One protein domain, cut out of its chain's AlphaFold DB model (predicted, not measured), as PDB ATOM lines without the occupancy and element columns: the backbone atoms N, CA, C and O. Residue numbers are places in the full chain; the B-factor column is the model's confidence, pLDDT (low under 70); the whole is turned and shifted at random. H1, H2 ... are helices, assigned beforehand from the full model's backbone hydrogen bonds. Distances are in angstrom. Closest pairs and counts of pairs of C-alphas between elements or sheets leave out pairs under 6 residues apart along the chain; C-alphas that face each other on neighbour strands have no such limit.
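Overview. This is residues 22 to 41, 49 to 166 and 183 to 225 of the 396 residues of an uncharacterized protein of Pseudomonas sp. OV081 (UniProt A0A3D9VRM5). The model is a flat V of helices: a bundle of H1, H3 and H4 makes one arm, and the antiparallel pair H2 and H6, with little H7 packed on both, makes the other. H6 begins on H3 and slants away from it, and short H5 sits near H3 by residue 94. You will find 181 printed residues with seven named helices, H1 to H7 in order, and no named strand; the class is all helix. The whole is loose, with a radius of gyration of the C-alphas of 19.8 A, and spans 59 by 48 by 24 A.

Arrangement. Start at H1, residues 22 to 41; it touches H3, residues 88 to 122, at Gly 33 and Arg 111, whose C-alphas are the closest at 6.8 A. They run the same way at a shallow tilt of 28 degrees, and H3 touches H1 with residues 104 to 118 alone. H1 also touches H4, residues 128 to 152, closest at the C-alphas of Val 25 and Glu 144, 6.7 A, opposite ways at a shallow tilt of 27 degrees. H3 and H4 form a helical hairpin, closest at the C-alphas of Tyr 112 and Ile 141, 6.1 A, at a shallow tilt of 15 degrees. Next look at H6, residues 186 to 207: its residues 186 to 192 alone touch H3, with the C-alphas of Gly 102 and Ala 188 closest at 4.6 A, the same way at a steep tilt of 53 degrees. H6 touches H2, residues 53 to 78, opposite ways at a shallow tilt of 20 degrees; the closest C-alphas, of Ala 60 and Leu 197, are 5.8 A apart. H7, residues 215 to 219, touches H2, closest at the C-alphas of Leu 61 and Ile 219, 5.3 A, and H6, closest at those of Val 201 and Val 215, 6.1 A. H5, residues 162 to 166, is close to H3 but not clearly touching, with the C-alphas of Val 94 and Gln 162 closest at 7.3 A. H4 and H6 are apart. In H1 to H7 every O i to N i+4 pair is within hydrogen-bond range.

Along the chain. Find C-alpha 22 at (235.820, 225.718, 191.250), where H1 begins; it is 28.0 A long. H2 is 37.3 A long, H3 50.5 A, from C-alpha 88 at (213.837, 215.755, 194.608), H4 35.8 A and H6 31.2 A. H7 ends at C-alpha 219, (225.670, 222.337, 227.796).

Size, cuts and confidence. The C-alphas of Glu 84 and Ser 127, the two farthest apart, are 61.9 A apart. Residues 42 to 48 and 167 to 182 are not printed; C-alphas 41 and 49 are 18.9 A apart across the first cut, 166 and 183 23.0 A across the second. Of the links printed whole, H3 to H4 is tight and none is long. Residues 49 to 51, 81 to 83, 183 and 225 have pLDDT under 70.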
ATOM      1  N   PHE A  22     235.858 226.277 189.897       91.00
ATOM      2  CA  PHE A  22     235.820 225.718 191.250       91.00
ATOM      3  C   PHE A  22     237.106 224.981 191.629       91.00
ATOM      4  O   PHE A  22     237.688 225.253 192.679       91.00
ATOM      5  N   ALA A  23     237.580 224.075 190.767       90.44
ATOM      6  CA  ALA A  23     238.780 223.286 191.039       90.44
ATOM      7  C   ALA A  23     240.026 224.178 191.159       90.44
ATOM      8  O   ALA A  23     240.822 224.024 192.086       90.44
ATOM      9  N   ALA A  24     240.156 225.160 190.263       90.62
ATOM     10  CA  ALA A  24     241.284 226.084 190.255       90.62
ATOM     11  C   ALA A  24     241.278 227.007 191.485       90.62
ATOM     12  O   ALA A  24     242.311 227.170 192.130       90.62
ATOM     13  N   VAL A  25     240.119 227.574 191.847       89.62
ATOM     14  CA  VAL A  25     239.954 228.412 193.051       89.62
ATOM     15  C   VAL A  25     240.234 227.601 194.316       89.62
ATOM     16  O   VAL A  25     240.944 228.071 195.201       89.62
ATOM     17  N   SER A  26     239.732 226.365 194.395       90.06
ATOM     18  CA  SER A  26     239.958 225.472 195.539       90.06
ATOM     19  C   SER A  26     241.439 225.166 195.740       90.06
ATOM     20  O   SER A  26     241.946 225.280 196.858       90.06
ATOM     21  N   GLN A  27     242.156 224.855 194.658       91.81
ATOM     22  CA  GLN A  27     243.594 224.612 194.707       91.81
ATOM     23  C   GLN A  27     244.374 225.873 195.104       91.81
ATOM     24  O   GLN A  27     245.217 225.807 195.996       91.81
ATOM     25  N   ARG A  28     244.067 227.036 194.507       90.50
ATOM     26  CA  ARG A  28     244.721 228.307 194.869       90.50
ATOM     27  C   ARG A  28     244.480 228.672 196.323       90.50
ATOM     28  O   ARG A  28     245.418 229.044 197.021       90.50
ATOM     29  N   LEU A  29     243.247 228.519 196.808       88.38
ATOM     30  CA  LEU A  29     242.947 228.719 198.215       88.38
ATOM     31  C   LEU A  29     243.774 227.777 199.080       88.38
ATOM     32  O   LEU A  29     244.335 228.255 200.058       88.38
ATOM     33  N   ALA A  30     243.861 226.483 198.757       89.12
ATOM     34  CA  ALA A  30     244.685 225.531 199.504       89.12
ATOM     35  C   ALA A  30     246.147 225.993 199.606       89.12
ATOM     36  O   ALA A  30     246.640 226.133 200.721       89.12
ATOM     37  N   THR A  31     246.776 226.373 198.488       88.00
ATOM     38  CA  THR A  31     248.143 226.926 198.481       88.00
ATOM     39  C   THR A  31     248.266 228.196 199.328       88.00
ATOM     40  O   THR A  31     249.221 228.353 200.087       88.00
ATOM     41  N   LEU A  32     247.289 229.107 199.243       86.75
ATOM     42  CA  LEU A  32     247.247 230.294 200.103       86.75
ATOM     43  C   LEU A  32     247.086 229.914 201.580       86.75
ATOM     44  O   LEU A  32     247.609 230.608 202.441       86.75
ATOM     45  N   GLY A  33     246.380 228.824 201.881       83.19
ATOM     46  CA  GLY A  33     246.243 228.268 203.222       83.19
ATOM     47  C   GLY A  33     247.574 227.854 203.821       83.19
ATOM     48  O   GLY A  33     247.890 228.302 204.916       83.19
ATOM     49  N   ASP A  34     248.371 227.099 203.074       86.38
ATOM     50  CA  ASP A  34     249.706 226.688 203.517       86.38
ATOM     51  C   ASP A  34     250.595 227.911 203.784       86.38
ATOM     52  O   ASP A  34     251.296 227.971 204.794       86.38
ATOM     53  N   ALA A  35     250.514 228.933 202.923       83.06
ATOM     54  CA  ALA A  35     251.231 230.193 203.118       83.06
ATOM     55  C   ALA A  35     250.748 230.959 204.364       83.06
ATOM     56  O   ALA A  35     251.566 231.502 205.110       83.06
ATOM     57  N   VAL A  36     249.431 230.989 204.615       83.06
ATOM     58  CA  VAL A  36     248.852 231.561 205.839       83.06
ATOM     59  C   VAL A  36     249.372 230.808 207.055       83.06
ATOM     60  O   VAL A  36     249.887 231.444 207.965       83.06
ATOM     61  N   ASP A  37     249.284 229.483 207.080       84.06
ATOM     62  CA  ASP A  37     249.659 228.681 208.243       84.06
ATOM     63  C   ASP A  37     251.161 228.786 208.544       84.06
ATOM     64  O   ASP A  37     251.543 228.980 209.700       84.06
ATOM     65  N   GLN A  38     252.016 228.782 207.514       82.25
ATOM     66  CA  GLN A  38     253.449 229.052 207.660       82.25
ATOM     67  C   GLN A  38     253.702 230.431 208.272       82.25
ATOM     68  O   GLN A  38     254.416 230.535 209.270       82.25
ATOM     69  N   MET A  39     253.082 231.491 207.740       75.06
ATOM     70  CA  MET A  39     253.250 232.837 208.294       75.06
ATOM     71  C   MET A  39     252.701 232.941 209.717       75.06
ATOM     72  O   MET A  39     253.362 233.496 210.589       75.06
ATOM     73  N   LEU A  40     251.525 232.383 209.996       75.50
ATOM     74  CA  LEU A  40     250.912 232.435 211.320       75.50
ATOM     75  C   LEU A  40     251.677 231.619 212.360       75.50
ATOM     76  O   LEU A  40     251.696 232.022 213.518       75.50
ATOM     77  N   SER A  41     252.350 230.533 211.973       75.69
ATOM     78  CA  SER A  41     253.187 229.751 212.893       75.69
ATOM     79  C   SER A  41     254.324 230.572 213.517       75.69
ATOM     80  O   SER A  41     254.750 230.284 214.634       75.69
ATOM     81  N   THR A  49     241.994 233.226 226.502       48.44
ATOM     82  CA  THR A  49     241.233 232.277 227.305       48.44
ATOM     83  C   THR A  49     240.004 232.986 227.853       48.44
ATOM     84  O   THR A  49     240.127 234.045 228.474       48.44
ATOM     85  N   ALA A  50     238.821 232.418 227.629       51.44
ATOM     86  CA  ALA A  50     237.628 232.814 228.365       51.44
ATOM     87  C   ALA A  50     237.920 232.827 229.878       51.44
ATOM     88  O   ALA A  50     238.668 231.989 230.383       51.44
ATOM     89  N   SER A  51     237.339 233.789 230.596       65.00
ATOM     90  CA  SER A  51     237.619 234.040 232.014       65.00
ATOM     91  C   SER A  51     237.147 232.928 232.957       65.00
ATOM     92  O   SER A  51     237.648 232.846 234.076       65.00
ATOM     93  N   SER A  52     236.195 232.081 232.540       86.12
ATOM     94  CA  SER A  52     235.658 230.992 233.366       86.12
ATOM     95  C   SER A  52     235.030 229.855 232.542       86.12
ATOM     96  O   SER A  52     234.599 230.056 231.405       86.12
ATOM     97  N   LEU A  53     234.943 228.655 233.135       88.31
ATOM     98  CA  LEU A  53     234.256 227.497 232.543       88.31
ATOM     99  C   LEU A  53     232.760 227.774 232.318       88.31
ATOM    100  O   LEU A  53     232.216 227.389 231.285       88.31
ATOM    101  N   ASP A  54     232.105 228.473 233.245       87.69
ATOM    102  CA  ASP A  54     230.674 228.783 233.158       87.69
ATOM    103  C   ASP A  54     230.344 229.685 231.963       87.69
ATOM    104  O   ASP A  54     229.324 229.484 231.299       87.69
ATOM    105  N   ASP A  55     231.217 230.645 231.647       87.12
ATOM    106  CA  ASP A  55     231.045 231.515 230.481       87.12
ATOM    107  C   ASP A  55     231.142 230.715 229.174       87.12
ATOM    108  O   ASP A  55     230.298 230.875 228.290       87.12
ATOM    109  N   VAL A  56     232.110 229.795 229.077       88.69
ATOM    110  CA  VAL A  56     232.261 228.906 227.912       88.69
ATOM    111  C   VAL A  56     231.045 227.999 227.757       88.69
ATOM    112  O   VAL A  56     230.522 227.866 226.652       88.69
ATOM    113  N   ARG A  57     230.544 227.412 228.851       89.94
ATOM    114  CA  ARG A  57     229.344 226.559 228.825       89.94
ATOM    115  C   ARG A  57     228.103 227.330 228.371       89.94
ATOM    116  O   ARG A  57     227.300 226.804 227.598       89.94
ATOM    117  N   ARG A  58     227.933 228.580 228.821       88.25
ATOM    118  CA  ARG A  58     226.820 229.451 228.400       88.25
ATOM    119  C   ARG A  58     226.909 229.826 226.929       88.25
ATOM    120  O   ARG A  58     225.892 229.761 226.238       88.25
ATOM    121  N   GLU A  59     228.092 230.200 226.449       89.50
ATOM    122  CA  GLU A  59     228.271 230.505 225.031       89.50
ATOM    123  C   GLU A  59     228.068 229.244 224.181       89.50
ATOM    124  O   GLU A  59     227.339 229.311 223.198       89.50
ATOM    125  N   ALA A  60     228.554 228.074 224.613       90.62
ATOM    126  CA  ALA A  60     228.313 226.799 223.930       90.62
ATOM    127  C   ALA A  60     226.815 226.487 223.796       90.62
ATOM    128  O   ALA A  60     226.359 226.112 222.718       90.62
ATOM    129  N   LEU A  61     226.025 226.703 224.854       91.69
ATOM    130  CA  LEU A  61     224.569 226.542 224.792       91.69
ATOM    131  C   LEU A  61     223.927 227.528 223.805       91.69
ATOM    132  O   LEU A  61     223.055 227.148 223.025       91.69
ATOM    133  N   LYS A  62     224.363 228.791 223.797       89.50
ATOM    134  CA  LYS A  62     223.865 229.797 222.850       89.50
ATOM    135  C   LYS A  62     224.204 229.433 221.401       89.50
ATOM    136  O   LYS A  62     223.314 229.484 220.554       89.50
ATOM    137  N   THR A  63     225.442 229.031 221.129       90.75
ATOM    138  CA  THR A  63     225.897 228.597 219.802       90.75
ATOM    139  C   THR A  63     225.190 227.316 219.357       90.75
ATOM    140  O   THR A  63     224.820 227.202 218.194       90.75
ATOM    141  N   HIS A  64     224.926 226.376 220.270       93.44
ATOM    142  CA  HIS A  64     224.155 225.167 219.971       93.44
ATOM    143  C   HIS A  64     222.713 225.486 219.546       93.44
ATOM    144  O   HIS A  64     222.242 224.971 218.536       93.44
ATOM    145  N   LEU A  65     222.030 226.380 220.271       87.75
ATOM    146  CA  LEU A  65     220.681 226.830 219.907       87.75
ATOM    147  C   LEU A  65     220.664 227.603 218.579       87.75
ATOM    148  O   LEU A  65     219.715 227.483 217.806       87.75
ATOM    149  N   GLU A  66     221.705 228.389 218.299       90.00
ATOM    150  CA  GLU A  66     221.877 229.050 217.001       90.00
ATOM    151  C   GLU A  66     222.066 228.032 215.871       90.00
ATOM    152  O   GLU A  66     221.425 228.157 214.830       90.00
ATOM    153  N   LEU A  67     222.882 226.992 216.084       92.62
ATOM    154  CA  LEU A  67     223.096 225.921 215.111       92.62
ATOM    155  C   LEU A  67     221.799 225.163 214.805       92.62
ATOM    156  O   LEU A  67     221.508 224.911 213.640       92.62
ATOM    157  N   GLN A  68     221.008 224.836 215.830       90.75
ATOM    158  CA  GLN A  68     219.690 224.219 215.647       90.75
ATOM    159  C   GLN A  68     218.769 225.111 214.809       90.75
ATOM    160  O   GLN A  68     218.199 224.644 213.828       90.75
ATOM    161  N   GLY A  69     218.695 226.408 215.128       85.44
ATOM    162  CA  GLY A  69     217.891 227.357 214.356       85.44
ATOM    163  C   GLY A  69     218.341 227.494 212.897       85.44
ATOM    164  O   GLY A  69     217.500 227.607 212.010       85.44
ATOM    165  N   LEU A  70     219.650 227.448 212.628       88.19
ATOM    166  CA  LEU A  70     220.184 227.471 211.261       88.19
ATOM    167  C   LEU A  70     219.873 226.183 210.490       88.19
ATOM    168  O   LEU A  70     219.585 226.262 209.300       88.19
ATOM    169  N   ARG A  71     219.911 225.014 211.145       91.44
ATOM    170  CA  ARG A  71     219.529 223.732 210.524       91.44
ATOM    171  C   ARG A  71     218.047 223.729 210.155       91.44
ATOM    172  O   ARG A  71     217.710 223.446 209.013       91.44
ATOM    173  N   GLU A  72     217.188 224.175 211.069       84.31
ATOM    174  CA  GLU A  72     215.765 224.360 210.779       84.31
ATOM    175  C   GLU A  72     215.551 225.337 209.608       84.31
ATOM    176  O   GLU A  72     214.752 225.068 208.714       84.31
ATOM    177  N   GLU A  73     216.245 226.481 209.577       82.50
ATOM    178  CA  GLU A  73     216.141 227.440 208.465       82.50
ATOM    179  C   GLU A  73     216.607 226.831 207.134       82.50
ATOM    180  O   GLU A  73     215.975 227.071 206.102       82.50
ATOM    181  N   TYR A  74     217.671 226.027 207.153       86.38
ATOM    182  CA  TYR A  74     218.192 225.320 205.988       86.38
ATOM    183  C   TYR A  74     217.167 224.331 205.428       86.38
ATOM    184  O   TYR A  74     216.773 224.466 204.269       86.38
ATOM    185  N   ASP A  75     216.639 223.436 206.264       83.06
ATOM    186  CA  ASP A  75     215.654 222.424 205.862       83.06
ATOM    187  C   ASP A  75     214.361 223.069 205.334       83.06
ATOM    188  O   ASP A  75     213.860 222.723 204.260       83.06
ATOM    189  N   ASN A  76     213.868 224.106 206.023       75.12
ATOM    190  CA  ASN A  76     212.715 224.887 205.560       75.12
ATOM    191  C   ASN A  76     212.988 225.603 204.223       75.12
ATOM    192  O   ASN A  76     212.057 225.862 203.456       75.12
ATOM    193  N   THR A  77     214.240 225.981 203.947       77.06
ATOM    194  CA  THR A  77     214.618 226.634 202.686       77.06
ATOM    195  C   THR A  77     214.670 225.637 201.536       77.06
ATOM    196  O   THR A  77     214.251 226.001 200.436       77.06
ATOM    197  N   LEU A  78     215.113 224.402 201.788       79.44
ATOM    198  CA  LEU A  78     215.078 223.311 200.812       79.44
ATOM    199  C   LEU A  78     213.644 222.977 200.389       79.44
ATOM    200  O   LEU A  78     213.380 222.821 199.200       79.44
ATOM    201  N   GLY A  79     212.721 222.901 201.356       70.44
ATOM    202  CA  GLY A  79     211.290 222.726 201.094       70.44
ATOM    203  C   GLY A  79     210.917 221.386 200.450       70.44
ATOM    204  O   GLY A  79     209.905 221.321 199.758       70.44
ATOM    205  N   LEU A  80     211.717 220.333 200.668       71.69
ATOM    206  CA  LEU A  80     211.559 219.015 200.027       71.69
ATOM    207  C   LEU A  80     210.186 218.371 200.273       71.69
ATOM    208  O   LEU A  80     209.670 217.674 199.405       71.69
ATOM    209  N   GLU A  81     209.576 218.640 201.427       66.38
ATOM    210  CA  GLU A  81     208.253 218.128 201.814       66.38
ATOM    211  C   GLU A  81     207.119 218.617 200.895       66.38
ATOM    212  O   GLU A  81     206.070 217.988 200.816       66.38
ATOM    213  N   MET A  82     207.337 219.720 200.175       63.06
ATOM    214  CA  MET A  82     206.332 220.408 199.349       63.06
ATOM    215  C   MET A  82     206.565 220.217 197.847       63.06
ATOM    216  O   MET A  82     205.998 220.927 197.009       63.06
ATOM    217  N   VAL A  83     207.471 219.308 197.509       68.50
ATOM    218  CA  VAL A  83     207.961 219.077 196.160       68.50
ATOM    219  C   VAL A  83     207.634 217.639 195.790       68.50
ATOM    220  O   VAL A  83     207.805 216.731 196.606       68.50
ATOM    221  N   GLU A  84     207.152 217.425 194.565       71.81
ATOM    222  CA  GLU A  84     206.889 216.069 194.097       71.81
ATOM    223  C   GLU A  84     208.175 215.230 194.184       71.81
ATOM    224  O   GLU A  84     209.250 215.725 193.830       71.81
ATOM    225  N   PRO A  85     208.098 213.948 194.589       80.25
ATOM    226  CA  PRO A  85     209.275 213.081 194.678       80.25
ATOM    227  C   PRO A  85     210.108 213.013 193.384       80.25
ATOM    228  O   PRO A  85     211.297 212.703 193.417       80.25
ATOM    229  N   SER A  86     209.492 213.321 192.239       78.25
ATOM    230  CA  SER A  86     210.121 213.416 190.920       78.25
ATOM    231  C   SER A  86     211.144 214.558 190.795       78.25
ATOM    232  O   SER A  86     212.115 214.411 190.057       78.25
ATOM    233  N   GLU A  87     210.972 215.671 191.513       73.19
ATOM    234  CA  GLU A  87     211.857 216.846 191.459       73.19
ATOM    235  C   GLU A  87     212.950 216.824 192.548       73.19
ATOM    236  O   GLU A  87     213.903 217.607 192.486       73.19
ATOM    237  N   HIS A  88     212.856 215.905 193.521       82.56
ATOM    238  CA  HIS A  88     213.837 215.755 194.608       82.56
ATOM    239  C   HIS A  88     215.279 215.608 194.099       82.56
ATOM    240  O   HIS A  88     216.139 216.333 194.603       82.56
ATOM    241  N   PRO A  89     215.587 214.772 193.082       85.19
ATOM    242  CA  PRO A  89     216.962 214.622 192.599       85.19
ATOM    243  C   PRO A  89     217.570 215.932 192.080       85.19
ATOM    244  O   PRO A  89     218.747 216.208 192.310       85.19
ATOM    245  N   SER A  90     216.763 216.769 191.421       81.75
ATOM    246  CA  SER A  90     217.203 218.060 190.881       81.75
ATOM    247  C   SER A  90     217.524 219.065 191.988       81.75
ATOM    248  O   SER A  90     218.501 219.805 191.884       81.75
ATOM    249  N   LEU A  91     216.731 219.083 193.065       83.25
ATOM    250  CA  LEU A  91     217.000 219.923 194.236       83.25
ATOM    251  C   LEU A  91     218.209 219.434 195.034       83.25
ATOM    252  O   LEU A  91     219.004 220.252 195.500       83.25
ATOM    253  N   VAL A  92     218.384 218.118 195.163       86.44
ATOM    254  CA  VAL A  92     219.556 217.523 195.820       86.44
ATOM    255  C   VAL A  92     220.837 217.907 195.078       86.44
ATOM    256  O   VAL A  92     221.767 218.392 195.714       86.44
ATOM    257  N   ALA A  93     220.860 217.825 193.744       87.00
ATOM    258  CA  ALA A  93     222.027 218.228 192.952       87.00
ATOM    259  C   ALA A  93     222.413 219.707 193.161       87.00
ATOM    260  O   ALA A  93     223.591 220.041 193.303       87.00
ATOM    261  N   VAL A  94     221.425 220.608 193.233       89.06
ATOM    262  CA  VAL A  94     221.654 222.027 193.571       89.06
ATOM    263  C   VAL A  94     222.234 222.166 194.974       89.06
ATOM    264  O   VAL A  94     223.197 222.904 195.183       89.06
ATOM    265  N   THR A  95     221.662 221.439 195.928       89.88
ATOM    266  CA  THR A  95     222.060 221.468 197.337       89.88
ATOM    267  C   THR A  95     223.506 221.009 197.516       89.88
ATOM    268  O   THR A  95     224.280 221.676 198.199       89.88
ATOM    269  N   GLU A  96     223.912 219.929 196.849       91.12
ATOM    270  CA  GLU A  96     225.285 219.418 196.873       91.12
ATOM    271  C   GLU A  96     226.291 220.444 196.338       91.12
ATOM    272  O   GLU A  96     227.285 220.749 197.002       91.12
ATOM    273  N   VAL A  97     226.014 221.036 195.171       91.56
ATOM    274  CA  VAL A  97     226.869 222.073 194.570       91.56
ATOM    275  C   VAL A  97     226.974 223.297 195.479       91.56
ATOM    276  O   VAL A  97     228.064 223.846 195.675       91.56
ATOM    277  N   ARG A  98     225.857 223.727 196.072       91.19
ATOM    278  CA  ARG A  98     225.847 224.860 196.997       91.19
ATOM    279  C   ARG A  98     226.586 224.575 198.296       91.19
ATOM    280  O   ARG A  98     227.289 225.464 198.771       91.19
ATOM    281  N   ASN A  99     226.495 223.362 198.834       92.19
ATOM    282  CA  ASN A  99     227.250 222.965 200.022       92.19
ATOM    283  C   ASN A  99     228.758 223.043 199.762       92.19
ATOM    284  O   ASN A  99     229.474 223.665 200.543       92.19
ATOM    285  N   GLN A 100     229.225 222.546 198.614       93.31
ATOM    286  CA  GLN A 100     230.639 222.638 198.231       93.31
ATOM    287  C   GLN A 100     231.109 224.093 198.062       93.31
ATOM    288  O   GLN A 100     232.188 224.472 198.522       93.31
ATOM    289  N   LEU A 101     230.292 224.956 197.447       91.19
ATOM    290  CA  LEU A 101     230.599 226.388 197.345       91.19
ATOM    291  C   LEU A 101     230.536 227.105 198.705       91.19
ATOM    292  O   LEU A 101     231.313 228.028 198.953       91.19
ATOM    293  N   GLY A 102     229.643 226.674 199.594       91.44
ATOM    294  CA  GLY A 102     229.537 227.138 200.975       91.44
ATOM    295  C   GLY A 102     230.775 226.793 201.802       91.44
ATOM    296  O   GLY A 102     231.310 227.665 202.489       91.44
ATOM    297  N   GLU A 103     231.286 225.568 201.682       93.19
ATOM    298  CA  GLU A 103     232.552 225.127 202.284       93.19
ATOM    299  C   GLU A 103     233.743 225.940 201.776       93.19
ATOM    300  O   GLU A 103     234.583 226.402 202.559       93.19
ATOM    301  N   LEU A 104     233.795 226.174 200.463       92.38
ATOM    302  CA  LEU A 104     234.836 226.981 199.840       92.38
ATOM    303  C   LEU A 104     234.793 228.432 200.349       92.38
ATOM    304  O   LEU A 104     235.823 228.992 200.736       92.38
ATOM    305  N   TYR A 105     233.595 229.020 200.430       92.56
ATOM    306  CA  TYR A 105     233.375 230.354 200.997       92.56
ATOM    307  C   TYR A 105     233.785 230.424 202.469       92.56
ATOM    308  O   TYR A 105     234.464 231.367 202.883       92.56
ATOM    309  N   PHE A 106     233.392 229.431 203.268       92.38
ATOM    310  CA  PHE A 106     233.761 229.332 204.676       92.38
ATOM    311  C   PHE A 106     235.285 229.287 204.851       92.38
ATOM    312  O   PHE A 106     235.845 230.061 205.632       92.38
ATOM    313  N   THR A 107     235.963 228.449 204.067       90.50
ATOM    314  CA  THR A 107     237.423 228.306 204.077       90.50
ATOM    315  C   THR A 107     238.119 229.622 203.738       90.50
ATOM    316  O   THR A 107     238.998 230.071 204.481       90.50
ATOM    317  N   TYR A 108     237.687 230.287 202.660       92.25
ATOM    318  CA  TYR A 108     238.147 231.631 202.308       92.25
ATOM    319  C   TYR A 108     237.977 232.600 203.483       92.25
ATOM    320  O   TYR A 108     238.924 233.293 203.866       92.25
ATOM    321  N   LYS A 109     236.782 232.641 204.082       91.31
ATOM    322  CA  LYS A 109     236.449 233.610 205.125       91.31
ATOM    323  C   LYS A 109     237.316 233.433 206.366       91.31
ATOM    324  O   LYS A 109     237.814 234.426 206.894       91.31
ATOM    325  N   MET A 110     237.538 232.187 206.785       89.38
ATOM    326  CA  MET A 110     238.409 231.854 207.913       89.38
ATOM    327  C   MET A 110     239.845 232.329 207.679       89.38
ATOM    328  O   MET A 110     240.438 232.951 208.559       89.38
ATOM    329  N   ARG A 111     240.395 232.090 206.482       88.25
ATOM    330  CA  ARG A 111     241.753 232.530 206.118       88.25
ATOM    331  C   ARG A 111     241.857 234.049 206.061       88.25
ATOM    332  O   ARG A 111     242.777 234.629 206.635       88.25
ATOM    333  N   TYR A 112     240.876 234.699 205.443       91.19
ATOM    334  CA  TYR A 112     240.799 236.154 205.366       91.19
ATOM    335  C   TYR A 112     240.795 236.798 206.760       91.19
ATOM    336  O   TYR A 112     241.558 237.728 207.026       91.19
ATOM    337  N   GLU A 113     239.957 236.296 207.672       89.31
ATOM    338  CA  GLU A 113     239.871 236.804 209.045       89.31
ATOM    339  C   GLU A 113     241.150 236.526 209.839       89.31
ATOM    340  O   GLU A 113     241.647 237.432 210.509       89.31
ATOM    341  N   ALA A 114     241.740 235.337 209.694       87.00
ATOM    342  CA  ALA A 114     242.987 234.978 210.360       87.00
ATOM    343  C   ALA A 114     244.148 235.920 209.995       87.00
ATOM    344  O   ALA A 114     244.854 236.392 210.890       87.00
ATOM    345  N   VAL A 115     244.321 236.243 208.708       88.12
ATOM    346  CA  VAL A 115     245.358 237.189 208.261       88.12
ATOM    347  C   VAL A 115     245.038 238.607 208.732       88.12
ATOM    348  O   VAL A 115     245.902 239.279 209.292       88.12
ATOM    349  N   ARG A 116     243.784 239.059 208.583       90.44
ATOM    350  CA  ARG A 116     243.346 240.395 209.027       90.44
ATOM    351  C   ARG A 116     243.610 240.623 210.514       90.44
ATOM    352  O   ARG A 116     244.081 241.691 210.904       90.44
ATOM    353  N   ASP A 117     243.261 239.651 211.348       86.69
ATOM    354  CA  ASP A 117     243.384 239.774 212.799       86.69
ATOM    355  C   ASP A 117     244.855 239.706 213.234       86.69
ATOM    356  O   ASP A 117     245.262 240.437 214.137       86.69
ATOM    357  N   THR A 118     245.681 238.955 212.502       83.81
ATOM    358  CA  THR A 118     247.139 238.950 212.687       83.81
ATOM    359  C   THR A 118     247.749 240.302 212.341       83.81
ATOM    360  O   THR A 118     248.452 240.861 213.177       83.81
ATOM    361  N   ILE A 119     247.405 240.892 211.185       86.50
ATOM    362  CA  ILE A 119     247.843 242.250 210.815       86.50
ATOM    363  C   ILE A 119     247.530 243.223 211.953       86.50
ATOM    364  O   ILE A 119     248.412 243.954 212.388       86.50
ATOM    365  N   LYS A 120     246.304 243.210 212.492       85.44
ATOM    366  CA  LYS A 120     245.919 244.095 213.607       85.44
ATOM    367  C   LYS A 120     246.764 243.881 214.864       85.44
ATOM    368  O   LYS A 120     247.128 244.862 215.505       85.44
ATOM    369  N   ALA A 121     247.062 242.631 215.215       81.00
ATOM    370  CA  ALA A 121     247.822 242.297 216.415       81.00
ATOM    371  C   ALA A 121     249.306 242.695 216.316       81.00
ATOM    372  O   ALA A 121     249.920 243.047 217.328       81.00
ATOM    373  N   VAL A 122     249.879 242.647 215.109       81.00
ATOM    374  CA  VAL A 122     251.327 242.788 214.897       81.00
ATOM    375  C   VAL A 122     251.738 244.097 214.212       81.00
ATOM    376  O   VAL A 122     252.925 244.406 214.193       81.00
ATOM    377  N   LYS A 123     250.788 244.911 213.721       77.75
ATOM    378  CA  LYS A 123     251.045 246.155 212.956       77.75
ATOM    379  C   LYS A 123     252.032 247.124 213.618       77.75
ATOM    380  O   LYS A 123     252.716 247.856 212.918       77.75
ATOM    381  N   ALA A 124     252.091 247.158 214.948       75.12
ATOM    382  CA  ALA A 124     252.988 248.041 215.698       75.12
ATOM    383  C   ALA A 124     254.301 247.369 216.157       75.12
ATOM    384  O   ALA A 124     255.103 248.012 216.825       75.12
ATOM    385  N   LYS A 125     254.497 246.074 215.869       78.50
ATOM    386  CA  LYS A 125     255.545 245.226 216.469       78.50
ATOM    387  C   LYS A 125     256.511 244.603 215.460       78.50
ATOM    388  O   LYS A 125     257.471 243.964 215.875       78.50
ATOM    389  N   VAL A 126     256.246 244.731 214.162       80.50
ATOM    390  CA  VAL A 126     256.982 244.028 213.100       80.50
ATOM    391  C   VAL A 126     257.400 245.020 212.019       80.50
ATOM    392  O   VAL A 126     256.795 246.087 211.893       80.50
ATOM    393  N   SER A 127     258.453 244.691 211.267       82.12
ATOM    394  CA  SER A 127     258.953 245.529 210.179       82.12
ATOM    395  C   SER A 127     257.880 245.796 209.106       82.12
ATOM    396  O   SER A 127     257.003 244.951 208.882       82.12
ATOM    397  N   PRO A 128     257.954 246.951 208.416       84.62
ATOM    398  CA  PRO A 128     257.038 247.296 207.330       84.62
ATOM    399  C   PRO A 128     256.932 246.216 206.245       84.62
ATOM    400  O   PRO A 128     255.819 245.896 205.839       84.62
ATOM    401  N   ASP A 129     258.048 245.590 205.865       83.31
ATOM    402  CA  ASP A 129     258.096 244.573 204.802       83.31
ATOM    403  C   ASP A 129     257.248 243.332 205.127       83.31
ATOM    404  O   ASP A 129     256.559 242.779 204.269       83.31
ATOM    405  N   VAL A 130     257.237 242.899 206.393       80.81
ATOM    406  CA  VAL A 130     256.420 241.754 206.829       80.81
ATOM    407  C   VAL A 130     254.938 242.128 206.856       80.81
ATOM    408  O   VAL A 130     254.081 241.324 206.486       80.81
ATOM    409  N   ILE A 131     254.619 243.360 207.263       84.56
ATOM    410  CA  ILE A 131     253.245 243.874 207.228       84.56
ATOM    411  C   ILE A 131     252.758 243.971 205.779       84.56
ATOM    412  O   ILE A 131     251.621 243.594 205.498       84.56
ATOM    413  N   GLU A 132     253.605 244.422 204.856       87.50
ATOM    414  CA  GLU A 132     253.302 244.475 203.427       87.50
ATOM    415  C   GLU A 132     253.067 243.073 202.846       87.50
ATOM    416  O   GLU A 132     252.065 242.856 202.165       87.50
ATOM    417  N   GLY A 133     253.898 242.089 203.206       86.00
ATOM    418  CA  GLY A 133     253.677 240.681 202.859       86.00
ATOM    419  C   GLY A 133     252.317 240.149 203.333       86.00
ATOM    420  O   GLY A 133     251.577 239.546 202.551       86.00
ATOM    421  N   LEU A 134     251.930 240.441 204.581       85.38
ATOM    422  CA  LEU A 134     250.615 240.071 205.122       85.38
ATOM    423  C   LEU A 134     249.462 240.795 204.408       85.38
ATOM    424  O   LEU A 134     248.413 240.194 204.174       85.38
ATOM    425  N   ILE A 135     249.636 242.070 204.049       89.31
ATOM    426  CA  ILE A 135     248.646 242.841 203.283       89.31
ATOM    427  C   ILE A 135     248.473 242.249 201.880       89.31
ATOM    428  O   ILE A 135     247.339 242.085 201.426       89.31
ATOM    429  N   ASN A 136     249.567 241.886 201.212       91.06
ATOM    430  CA  ASN A 136     249.533 241.255 199.895       91.06
ATOM    431  C   ASN A 136     248.821 239.900 199.953       91.06
ATOM    432  O   ASN A 136     247.900 239.664 199.171       91.06
ATOM    433  N   LEU A 137     249.146 239.060 200.941       88.69
ATOM    434  CA  LEU A 137     248.450 237.792 201.166       88.69
ATOM    435  C   LEU A 137     246.951 237.999 201.442       88.69
ATOM    436  O   LEU A 137     246.104 237.324 200.860       88.69
ATOM    437  N   HIS A 138     246.608 238.975 202.282       91.56
ATOM    438  CA  HIS A 138     245.222 239.343 202.563       91.56
ATOM    439  C   HIS A 138     244.472 239.792 201.298       91.56
ATOM    440  O   HIS A 138     243.305 239.439 201.115       91.56
ATOM    441  N   ASN A 139     245.126 240.545 200.409       92.25
ATOM    442  CA  ASN A 139     244.545 240.991 199.143       92.25
ATOM    443  C   ASN A 139     244.349 239.841 198.147       92.25
ATOM    444  O   ASN A 139     243.299 239.794 197.508       92.25
ATOM    445  N   LEU A 140     245.288 238.894 198.058       91.06
ATOM    446  CA  LEU A 140     245.134 237.687 197.237       91.06
ATOM    447  C   LEU A 140     243.939 236.849 197.707       91.06
ATOM    448  O   LEU A 140     243.060 236.516 196.918       91.06
ATOM    449  N   ILE A 141     243.833 236.602 199.016       90.31
ATOM    450  CA  ILE A 141     242.686 235.885 199.593       90.31
ATOM    451  C   ILE A 141     241.377 236.639 199.305       90.31
ATOM    452  O   ILE A 141     240.366 236.026 198.969       90.31
ATOM    453  N   LYS A 142     241.382 237.977 199.405       91.94
ATOM    454  CA  LYS A 142     240.215 238.818 199.097       91.94
ATOM    455  C   LYS A 142     239.746 238.662 197.649       91.94
ATOM    456  O   LYS A 142     238.537 238.665 197.428       91.94
ATOM    457  N   GLN A 143     240.669 238.562 196.693       90.62
ATOM    458  CA  GLN A 143     240.344 238.357 195.278       90.62
ATOM    459  C   GLN A 143     239.638 237.017 195.067       90.62
ATOM    460  O   GLN A 143     238.570 237.004 194.463       90.62
ATOM    461  N   GLU A 144     240.139 235.930 195.666       90.31
ATOM    462  CA  GLU A 144     239.444 234.632 195.621       90.31
ATOM    463  C   GLU A 144     238.034 234.731 196.218       90.31
ATOM    464  O   GLU A 144     237.087 234.152 195.695       90.31
ATOM    465  N   GLY A 145     237.852 235.534 197.270       88.19
ATOM    466  CA  GLY A 145     236.535 235.812 197.840       88.19
ATOM    467  C   GLY A 145     235.527 236.421 196.859       88.19
ATOM    468  O   GLY A 145     234.335 236.128 196.960       88.19
ATOM    469  N   VAL A 146     235.983 237.256 195.919       88.50
ATOM    470  CA  VAL A 146     235.132 237.821 194.858       88.50
ATOM    471  C   VAL A 146     234.722 236.716 193.887       88.50
ATOM    472  O   VAL A 146     233.528 236.532 193.663       88.50
ATOM    473  N   THR A 147     235.679 235.917 193.417       88.88
ATOM    474  CA  THR A 147     235.425 234.795 192.501       88.88
ATOM    475  C   THR A 147     234.495 233.744 193.116       88.88
ATOM    476  O   THR A 147     233.565 233.275 192.469       88.88
ATOM    477  N   ILE A 148     234.655 233.406 194.401       90.50
ATOM    478  CA  ILE A 148     233.739 232.482 195.096       90.50
ATOM    479  C   ILE A 148     232.327 233.056 195.174       90.50
ATOM    480  O   ILE A 148     231.352 232.328 194.989       90.50
ATOM    481  N   GLN A 149     232.197 234.358 195.440       87.12
ATOM    482  CA  GLN A 149     230.891 235.004 195.458       87.12
ATOM    483  C   GLN A 149     230.249 234.998 194.068       87.12
ATOM    484  O   GLN A 149     229.041 234.801 193.972       87.12
ATOM    485  N   GLU A 150     231.029 235.176 193.004       87.06
ATOM    486  CA  GLU A 150     230.575 235.047 191.615       87.06
ATOM    487  C   GLU A 150     230.134 233.614 191.290       87.06
ATOM    488  O   GLU A 150     229.065 233.430 190.709       87.06
ATOM    489  N   MET A 151     230.870 232.598 191.752       89.50
ATOM    490  CA  MET A 151     230.486 231.188 191.615       89.50
ATOM    491  C   MET A 151     229.178 230.869 192.351       89.50
ATOM    492  O   MET A 151     228.264 230.310 191.746       89.50
ATOM    493  N   LEU A 152     229.028 231.292 193.613       87.38
ATOM    494  CA  LEU A 152     227.757 231.213 194.355       87.38
ATOM    495  C   LEU A 152     226.630 231.947 193.622       87.38
ATOM    496  O   LEU A 152     225.482 231.516 193.623       87.38
ATOM    497  N   ASN A 153     226.977 233.046 192.956       83.88
ATOM    498  CA  ASN A 153     226.060 233.831 192.151       83.88
ATOM    499  C   ASN A 153     225.786 233.227 190.753       83.88
ATOM    500  O   ASN A 153     224.967 233.762 189.998       83.88
ATOM    501  N   SER A 154     226.439 232.136 190.371       84.75
ATOM    502  CA  SER A 154     226.199 231.469 189.086       84.75
ATOM    503  C   SER A 154     225.233 230.289 189.204       84.75
ATOM    504  O   SER A 154     224.614 229.910 188.212       84.75
ATOM    505  N   VAL A 155     225.058 229.762 190.418       88.44
ATOM    506  CA  VAL A 155     224.225 228.591 190.706       88.44
ATOM    507  C   VAL A 155     222.844 228.988 191.250       88.44
ATOM    508  O   VAL A 155     222.689 230.106 191.764       88.44
ATOM    509  N   PRO A 156     221.841 228.092 191.163       87.12
ATOM    510  CA  PRO A 156     220.526 228.313 191.758       87.12
ATOM    511  C   PRO A 156     220.593 228.569 193.266       87.12
ATOM    512  O   PRO A 156     221.557 228.193 193.933       87.12
ATOM    513  N   GLU A 157     219.567 229.214 193.823       83.19
ATOM    514  CA  GLU A 157     219.381 229.316 195.280       83.19
ATOM    515  C   GLU A 157     218.856 227.996 195.868       83.19
ATOM    516  O   GLU A 157     218.256 227.189 195.160       83.19
ATOM    517  N   LEU A 158     219.042 227.782 197.176       83.25
ATOM    518  CA  LEU A 158     218.462 226.620 197.863       83.25
ATOM    519  C   LEU A 158     216.934 226.573 197.692       83.25
ATOM    520  O   LEU A 158     216.254 227.605 197.753       83.25
ATOM    521  N   GLY A 159     216.407 225.362 197.489       79.12
ATOM    522  CA  GLY A 159     214.987 225.137 197.209       79.12
ATOM    523  C   GLY A 159     214.554 225.583 195.808       79.12
ATOM    524  O   GLY A 159     213.378 225.880 195.597       79.12
ATOM    525  N   MET A 160     215.498 225.695 194.870       81.38
ATOM    526  CA  MET A 160     215.245 225.984 193.462       81.38
ATOM    527  C   MET A 160     215.997 224.990 192.577       81.38
ATOM    528  O   MET A 160     217.161 224.691 192.822       81.38
ATOM    529  N   THR A 161     215.339 224.493 191.539       83.12
ATOM    530  CA  THR A 161     215.938 223.644 190.504       83.12
ATOM    531  C   THR A 161     216.723 224.476 189.485       83.12
ATOM    532  O   THR A 161     216.533 225.688 189.351       83.12
ATOM    533  N   GLN A 162     217.583 223.825 188.699       84.06
ATOM    534  CA  GLN A 162     218.301 224.501 187.614       84.06
ATOM    535  C   GLN A 162     217.348 225.085 186.557       84.06
ATOM    536  O   GLN A 162     217.544 226.210 186.108       84.06
ATOM    537  N   ALA A 163     216.274 224.370 186.212       81.19
ATOM    538  CA  ALA A 163     215.284 224.846 185.246       81.19
ATOM    539  C   ALA A 163     214.556 226.113 185.734       81.19
ATOM    540  O   ALA A 163     214.356 227.058 184.970       81.19
ATOM    541  N   GLU A 164     214.203 226.163 187.023       78.06
ATOM    542  CA  GLU A 164     213.636 227.364 187.642       78.06
ATOM    543  C   GLU A 164     214.612 228.537 187.574       78.06
ATOM    544  O   GLU A 164     214.212 229.638 187.204       78.06
ATOM    545  N   TRP A 165     215.888 228.301 187.872       83.69
ATOM    546  CA  TRP A 165     216.931 229.320 187.798       83.69
ATOM    547  C   TRP A 165     217.136 229.857 186.379       83.69
ATOM    548  O   TRP A 165     217.262 231.067 186.176       83.69
ATOM    549  N   ASP A 166     217.130 228.971 185.385       84.12
ATOM    550  CA  ASP A 166     217.277 229.298 183.963       84.12
ATOM    551  C   ASP A 166     216.069 230.011 183.362       84.12
ATOM    552  O   ASP A 166     216.219 230.766 182.403       84.12
ATOM    553  N   LYS A 183     224.552 238.564 202.838       64.88
ATOM    554  CA  LYS A 183     224.799 237.740 204.024       64.88
ATOM    555  C   LYS A 183     225.571 236.499 203.567       64.88
ATOM    556  O   LYS A 183     225.401 236.063 202.432       64.88
ATOM    557  N   ALA A 184     226.429 235.966 204.435       79.81
ATOM    558  CA  ALA A 184     227.102 234.708 204.135       79.81
ATOM    559  C   ALA A 184     226.050 233.644 203.761       79.81
ATOM    560  O   ALA A 184     224.963 233.663 204.352       79.81
ATOM    561  N   PRO A 185     226.344 232.764 202.789       86.56
ATOM    562  CA  PRO A 185     225.454 231.658 202.452       86.56
ATOM    563  C   PRO A 185     225.173 230.824 203.710       86.56
ATOM    564  O   PRO A 185     226.056 230.671 204.560       86.56
ATOM    565  N   ILE A 186     223.938 230.336 203.861       88.00
ATOM    566  CA  ILE A 186     223.493 229.607 205.060       88.00
ATOM    567  C   ILE A 186     224.343 228.349 205.294       88.00
ATOM    568  O   ILE A 186     224.680 228.035 206.431       88.00
ATOM    569  N   GLU A 187     224.799 227.726 204.210       90.69
ATOM    570  CA  GLU A 187     225.755 226.624 204.149       90.69
ATOM    571  C   GLU A 187     227.053 226.978 204.894       90.69
ATOM    572  O   GLU A 187     227.506 226.256 205.779       90.69
ATOM    573  N   ALA A 188     227.623 228.155 204.613       90.88
ATOM    574  CA  ALA A 188     228.828 228.630 205.292       90.88
ATOM    575  C   ALA A 188     228.557 229.074 206.737       90.88
ATOM    576  O   ALA A 188     229.444 228.982 207.589       90.88
ATOM    577  N   MET A 189     227.354 229.583 207.027       92.00
ATOM    578  CA  MET A 189     226.953 229.930 208.393       92.00
ATOM    579  C   MET A 189     226.859 228.684 209.276       92.00
ATOM    580  O   MET A 189     227.369 228.718 210.392       92.00
ATOM    581  N   LEU A 190     226.286 227.588 208.767       92.81
ATOM    582  CA  LEU A 190     226.228 226.296 209.456       92.81
ATOM    583  C   LEU A 190     227.629 225.819 209.852       92.81
ATOM    584  O   LEU A 190     227.884 225.608 211.035       92.81
ATOM    585  N   LEU A 191     228.555 225.761 208.889       94.12
ATOM    586  CA  LEU A 191     229.941 225.333 209.122       94.12
ATOM    587  C   LEU A 191     230.663 226.216 210.142       94.12
ATOM    588  O   LEU A 191     231.394 225.730 211.006       94.12
ATOM    589  N   ARG A 192     230.451 227.534 210.068       91.62
ATOM    590  CA  ARG A 192     231.046 228.480 211.014       91.62
ATOM    591  C   ARG A 192     230.538 228.256 212.432       91.62
ATOM    592  O   ARG A 192     231.343 228.242 213.362       91.62
ATOM    593  N   THR A 193     229.228 228.121 212.598       92.56
ATOM    594  CA  THR A 193     228.601 227.927 213.908       92.56
ATOM    595  C   THR A 193     228.976 226.567 214.494       92.56
ATOM    596  O   THR A 193     229.286 226.482 215.679       92.56
ATOM    597  N   GLU A 194     229.046 225.524 213.663       94.94
ATOM    598  CA  GLU A 194     229.507 224.192 214.063       94.94
ATOM    599  C   GLU A 194     230.971 224.203 214.514       94.94
ATOM    600  O   GLU A 194     231.275 223.741 215.613       94.94
ATOM    601  N   ARG A 195     231.874 224.821 213.741       93.00
ATOM    602  CA  ARG A 195     233.275 224.981 214.153       93.00
ATOM    603  C   ARG A 195     233.399 225.761 215.458       93.00
ATOM    604  O   ARG A 195     234.155 225.355 216.333       93.00
ATOM    605  N   HIS A 196     232.649 226.852 215.610       92.75
ATOM    606  CA  HIS A 196     232.681 227.639 216.839       92.75
ATOM    607  C   HIS A 196     232.210 226.827 218.051       92.75
ATOM    608  O   HIS A 196     232.823 226.900 219.114       92.75
ATOM    609  N   LEU A 197     231.167 226.009 217.884       93.25
ATOM    610  CA  LEU A 197     230.696 225.106 218.928       93.25
ATOM    611  C   LEU A 197     231.771 224.078 219.309       93.25
ATOM    612  O   LEU A 197     232.005 223.863 220.496       93.25
ATOM    613  N   LEU A 198     232.458 223.486 218.328       94.19
ATOM    614  CA  LEU A 198     233.565 222.556 218.575       94.19
ATOM    615  C   LEU A 198     234.737 223.234 219.300       94.19
ATOM    616  O   LEU A 198     235.265 222.674 220.261       94.19
ATOM    617  N   ASP A 199     235.098 224.458 218.909       91.50
ATOM    618  CA  ASP A 199     236.134 225.248 219.581       91.50
ATOM    619  C   ASP A 199     235.753 225.550 221.043       91.50
ATOM    620  O   ASP A 199     236.607 225.519 221.932       91.50
ATOM    621  N   LEU A 200     234.471 225.819 221.321       92.06
ATOM    622  CA  LEU A 200     233.961 226.024 222.681       92.06
ATOM    623  C   LEU A 200     233.981 224.728 223.503       92.06
ATOM    624  O   LEU A 200     234.343 224.761 224.678       92.06
ATOM    625  N   VAL A 201     233.660 223.577 222.902       92.81
ATOM    626  CA  VAL A 201     233.783 222.266 223.565       92.81
ATOM    627  C   VAL A 201     235.244 221.955 223.887       92.81
ATOM    628  O   VAL A 201     235.541 221.511 224.995       92.81
ATOM    629  N   ALA A 202     236.175 222.241 222.973       91.81
ATOM    630  CA  ALA A 202     237.605 222.079 223.219       91.81
ATOM    631  C   ALA A 202     238.101 222.995 224.354       91.81
ATOM    632  O   ALA A 202     238.839 222.552 225.234       91.81
ATOM    633  N   GLN A 203     237.643 224.249 224.399       90.12
ATOM    634  CA  GLN A 203     237.938 225.159 225.510       90.12
ATOM    635  C   GLN A 203     237.358 224.657 226.840       90.12
ATOM    636  O   GLN A 203     238.047 224.688 227.859       90.12
ATOM    637  N   ALA A 204     236.123 224.149 226.844       90.00
ATOM    638  CA  ALA A 204     235.507 223.564 228.033       90.00
ATOM    639  C   ALA A 204     236.273 222.322 228.513       90.00
ATOM    640  O   ALA A 204     236.473 222.156 229.715       90.00
ATOM    641  N   ASN A 205     236.756 221.485 227.591       92.31
ATOM    642  CA  ASN A 205     237.623 220.345 227.885       92.31
ATOM    643  C   ASN A 205     238.902 220.796 228.609       92.31
ATOM    644  O   ASN A 205     239.203 220.309 229.698       92.31
ATOM    645  N   MET A 206     239.599 221.796 228.058       90.50
ATOM    646  CA  MET A 206     240.811 222.352 228.668       90.50
ATOM    647  C   MET A 206     240.548 222.922 230.069       90.50
ATOM    648  O   MET A 206     241.277 222.606 231.009       90.50
ATOM    649  N   LEU A 207     239.492 223.727 230.233       89.94
ATOM    650  CA  LEU A 207     239.145 224.360 231.513       89.94
ATOM    651  C   LEU A 207     238.655 223.355 232.568       89.94
ATOM    652  O   LEU A 207     238.893 223.552 233.757       89.94
ATOM    653  N   SER A 208     238.009 222.269 232.139       89.38
ATOM    654  CA  SER A 208     237.564 221.162 233.001       89.38
ATOM    655  C   SER A 208     238.606 220.050 233.163       89.38
ATOM    656  O   SER A 208     238.301 219.010 233.738       89.38
ATOM    657  N   LYS A 209     239.836 220.238 232.659       90.88
ATOM    658  CA  LYS A 209     240.933 219.256 232.738       90.88
ATOM    659  C   LYS A 209     240.573 217.867 232.178       90.88
ATOM    660  O   LYS A 209     241.045 216.857 232.695       90.88
ATOM    661  N   GLY A 210     239.769 217.796 231.115       88.25
ATOM    662  CA  GLY A 210     239.446 216.527 230.447       88.25
ATOM    663  C   GLY A 210     238.072 215.926 230.744       88.25
ATOM    664  O   GLY A 210     237.739 214.900 230.138       88.25
ATOM    665  N   GLU A 211     237.291 216.522 231.649       90.88
ATOM    666  CA  GLU A 211     235.980 215.998 232.064       90.88
ATOM    667  C   GLU A 211     234.887 216.220 231.010       90.88
ATOM    668  O   GLU A 211     234.037 215.353 230.803       90.88
ATOM    669  N   ILE A 212     234.914 217.361 230.319       90.62
ATOM    670  CA  ILE A 212     233.954 217.704 229.264       90.62
ATOM    671  C   ILE A 212     234.570 217.378 227.906       90.62
ATOM    672  O   ILE A 212     235.575 217.966 227.521       90.62
ATOM    673  N   ARG A 213     233.962 216.456 227.160       89.94
ATOM    674  CA  ARG A 213     234.441 215.998 225.842       89.94
ATOM    675  C   ARG A 213     233.407 216.130 224.732       89.94
ATOM    676  O   ARG A 213     233.782 216.085 223.566       89.94
ATOM    677  N   THR A 214     232.131 216.279 225.079       92.88
ATOM    678  CA  THR A 214     231.039 216.367 224.103       92.88
ATOM    679  C   THR A 214     230.237 217.654 224.255       92.88
ATOM    680  O   THR A 214     230.286 218.323 225.292       92.88
ATOM    681  N   VAL A 215     229.468 217.987 223.213       90.00
ATOM    682  CA  VAL A 215     228.532 219.121 223.225       90.00
ATOM    683  C   VAL A 215     227.521 218.957 224.357       90.00
ATOM    684  O   VAL A 215     227.317 219.889 225.130       90.00
ATOM    685  N   GLU A 216     226.946 217.762 224.518       93.00
ATOM    686  CA  GLU A 216     225.940 217.462 225.542       93.00
ATOM    687  C   GLU A 216     226.498 217.713 226.943       93.00
ATOM    688  O   GLU A 216     225.826 218.308 227.783       93.00
ATOM    689  N   GLN A 217     227.746 217.312 227.194       91.75
ATOM    690  CA  GLN A 217     228.414 217.548 228.474       91.75
ATOM    691  C   GLN A 217     228.692 219.035 228.719       91.75
ATOM    692  O   GLN A 217     228.524 219.501 229.849       91.75
ATOM    693  N   ALA A 218     229.082 219.779 227.678       87.50
ATOM    694  CA  ALA A 218     229.362 221.211 227.767       87.50
ATOM    695  C   ALA A 218     228.101 222.033 228.088       87.50
ATOM    696  O   ALA A 218     228.170 223.016 228.826       87.50
ATOM    697  N   ILE A 219     226.935 221.613 227.589       90.00
ATOM    698  CA  ILE A 219     225.670 222.337 227.796       90.00
ATOM    699  C   ILE A 219     224.837 221.808 228.973       90.00
ATOM    700  O   ILE A 219     223.925 222.496 229.428       90.00
ATOM    701  N   LYS A 220     225.133 220.607 229.491       89.88
ATOM    702  CA  LYS A 220     224.351 219.970 230.564       89.88
ATOM    703  C   LYS A 220     224.243 220.868 231.796       89.88
ATOM    704  O   LYS A 220     225.259 221.316 232.320       89.88
ATOM    705  N   GLY A 221     223.021 221.083 232.285       79.81
ATOM    706  CA  GLY A 221     222.758 221.878 233.493       79.81
ATOM    707  C   GLY A 221     223.061 223.374 233.352       79.81
ATOM    708  O   GLY A 221     222.934 224.111 234.323       79.81
ATOM    709  N   THR A 222     223.453 223.830 232.160       83.62
ATOM    710  CA  THR A 222     223.667 225.245 231.877       83.62
ATOM    711  C   THR A 222     222.326 225.881 231.544       83.62
ATOM    712  O   THR A 222     221.651 225.471 230.605       83.62
ATOM    713  N   GLU A 223     221.946 226.921 232.278       77.69
ATOM    714  CA  GLU A 223     220.781 227.732 231.940       77.69
ATOM    715  C   GLU A 223     221.230 229.073 231.365       77.69
ATOM    716  O   GLU A 223     222.036 229.800 231.957       77.69
ATOM    717  N   LEU A 224     220.685 229.436 230.202       71.25
ATOM    718  CA  LEU A 224     220.772 230.816 229.746       71.25
ATOM    719  C   LEU A 224     219.915 231.661 230.680       71.25
ATOM    720  O   LEU A 224     218.729 231.381 230.864       71.25
ATOM    721  N   SER A 225     220.507 232.713 231.245       61.22
ATOM    722  CA  SER A 225     219.761 233.683 232.037       61.22
ATOM    723  C   SER A 225     218.541 234.157 231.244       61.22
ATOM    724  O   SER A 225     218.656 234.879 230.252       61.22
TER     725      SER A 225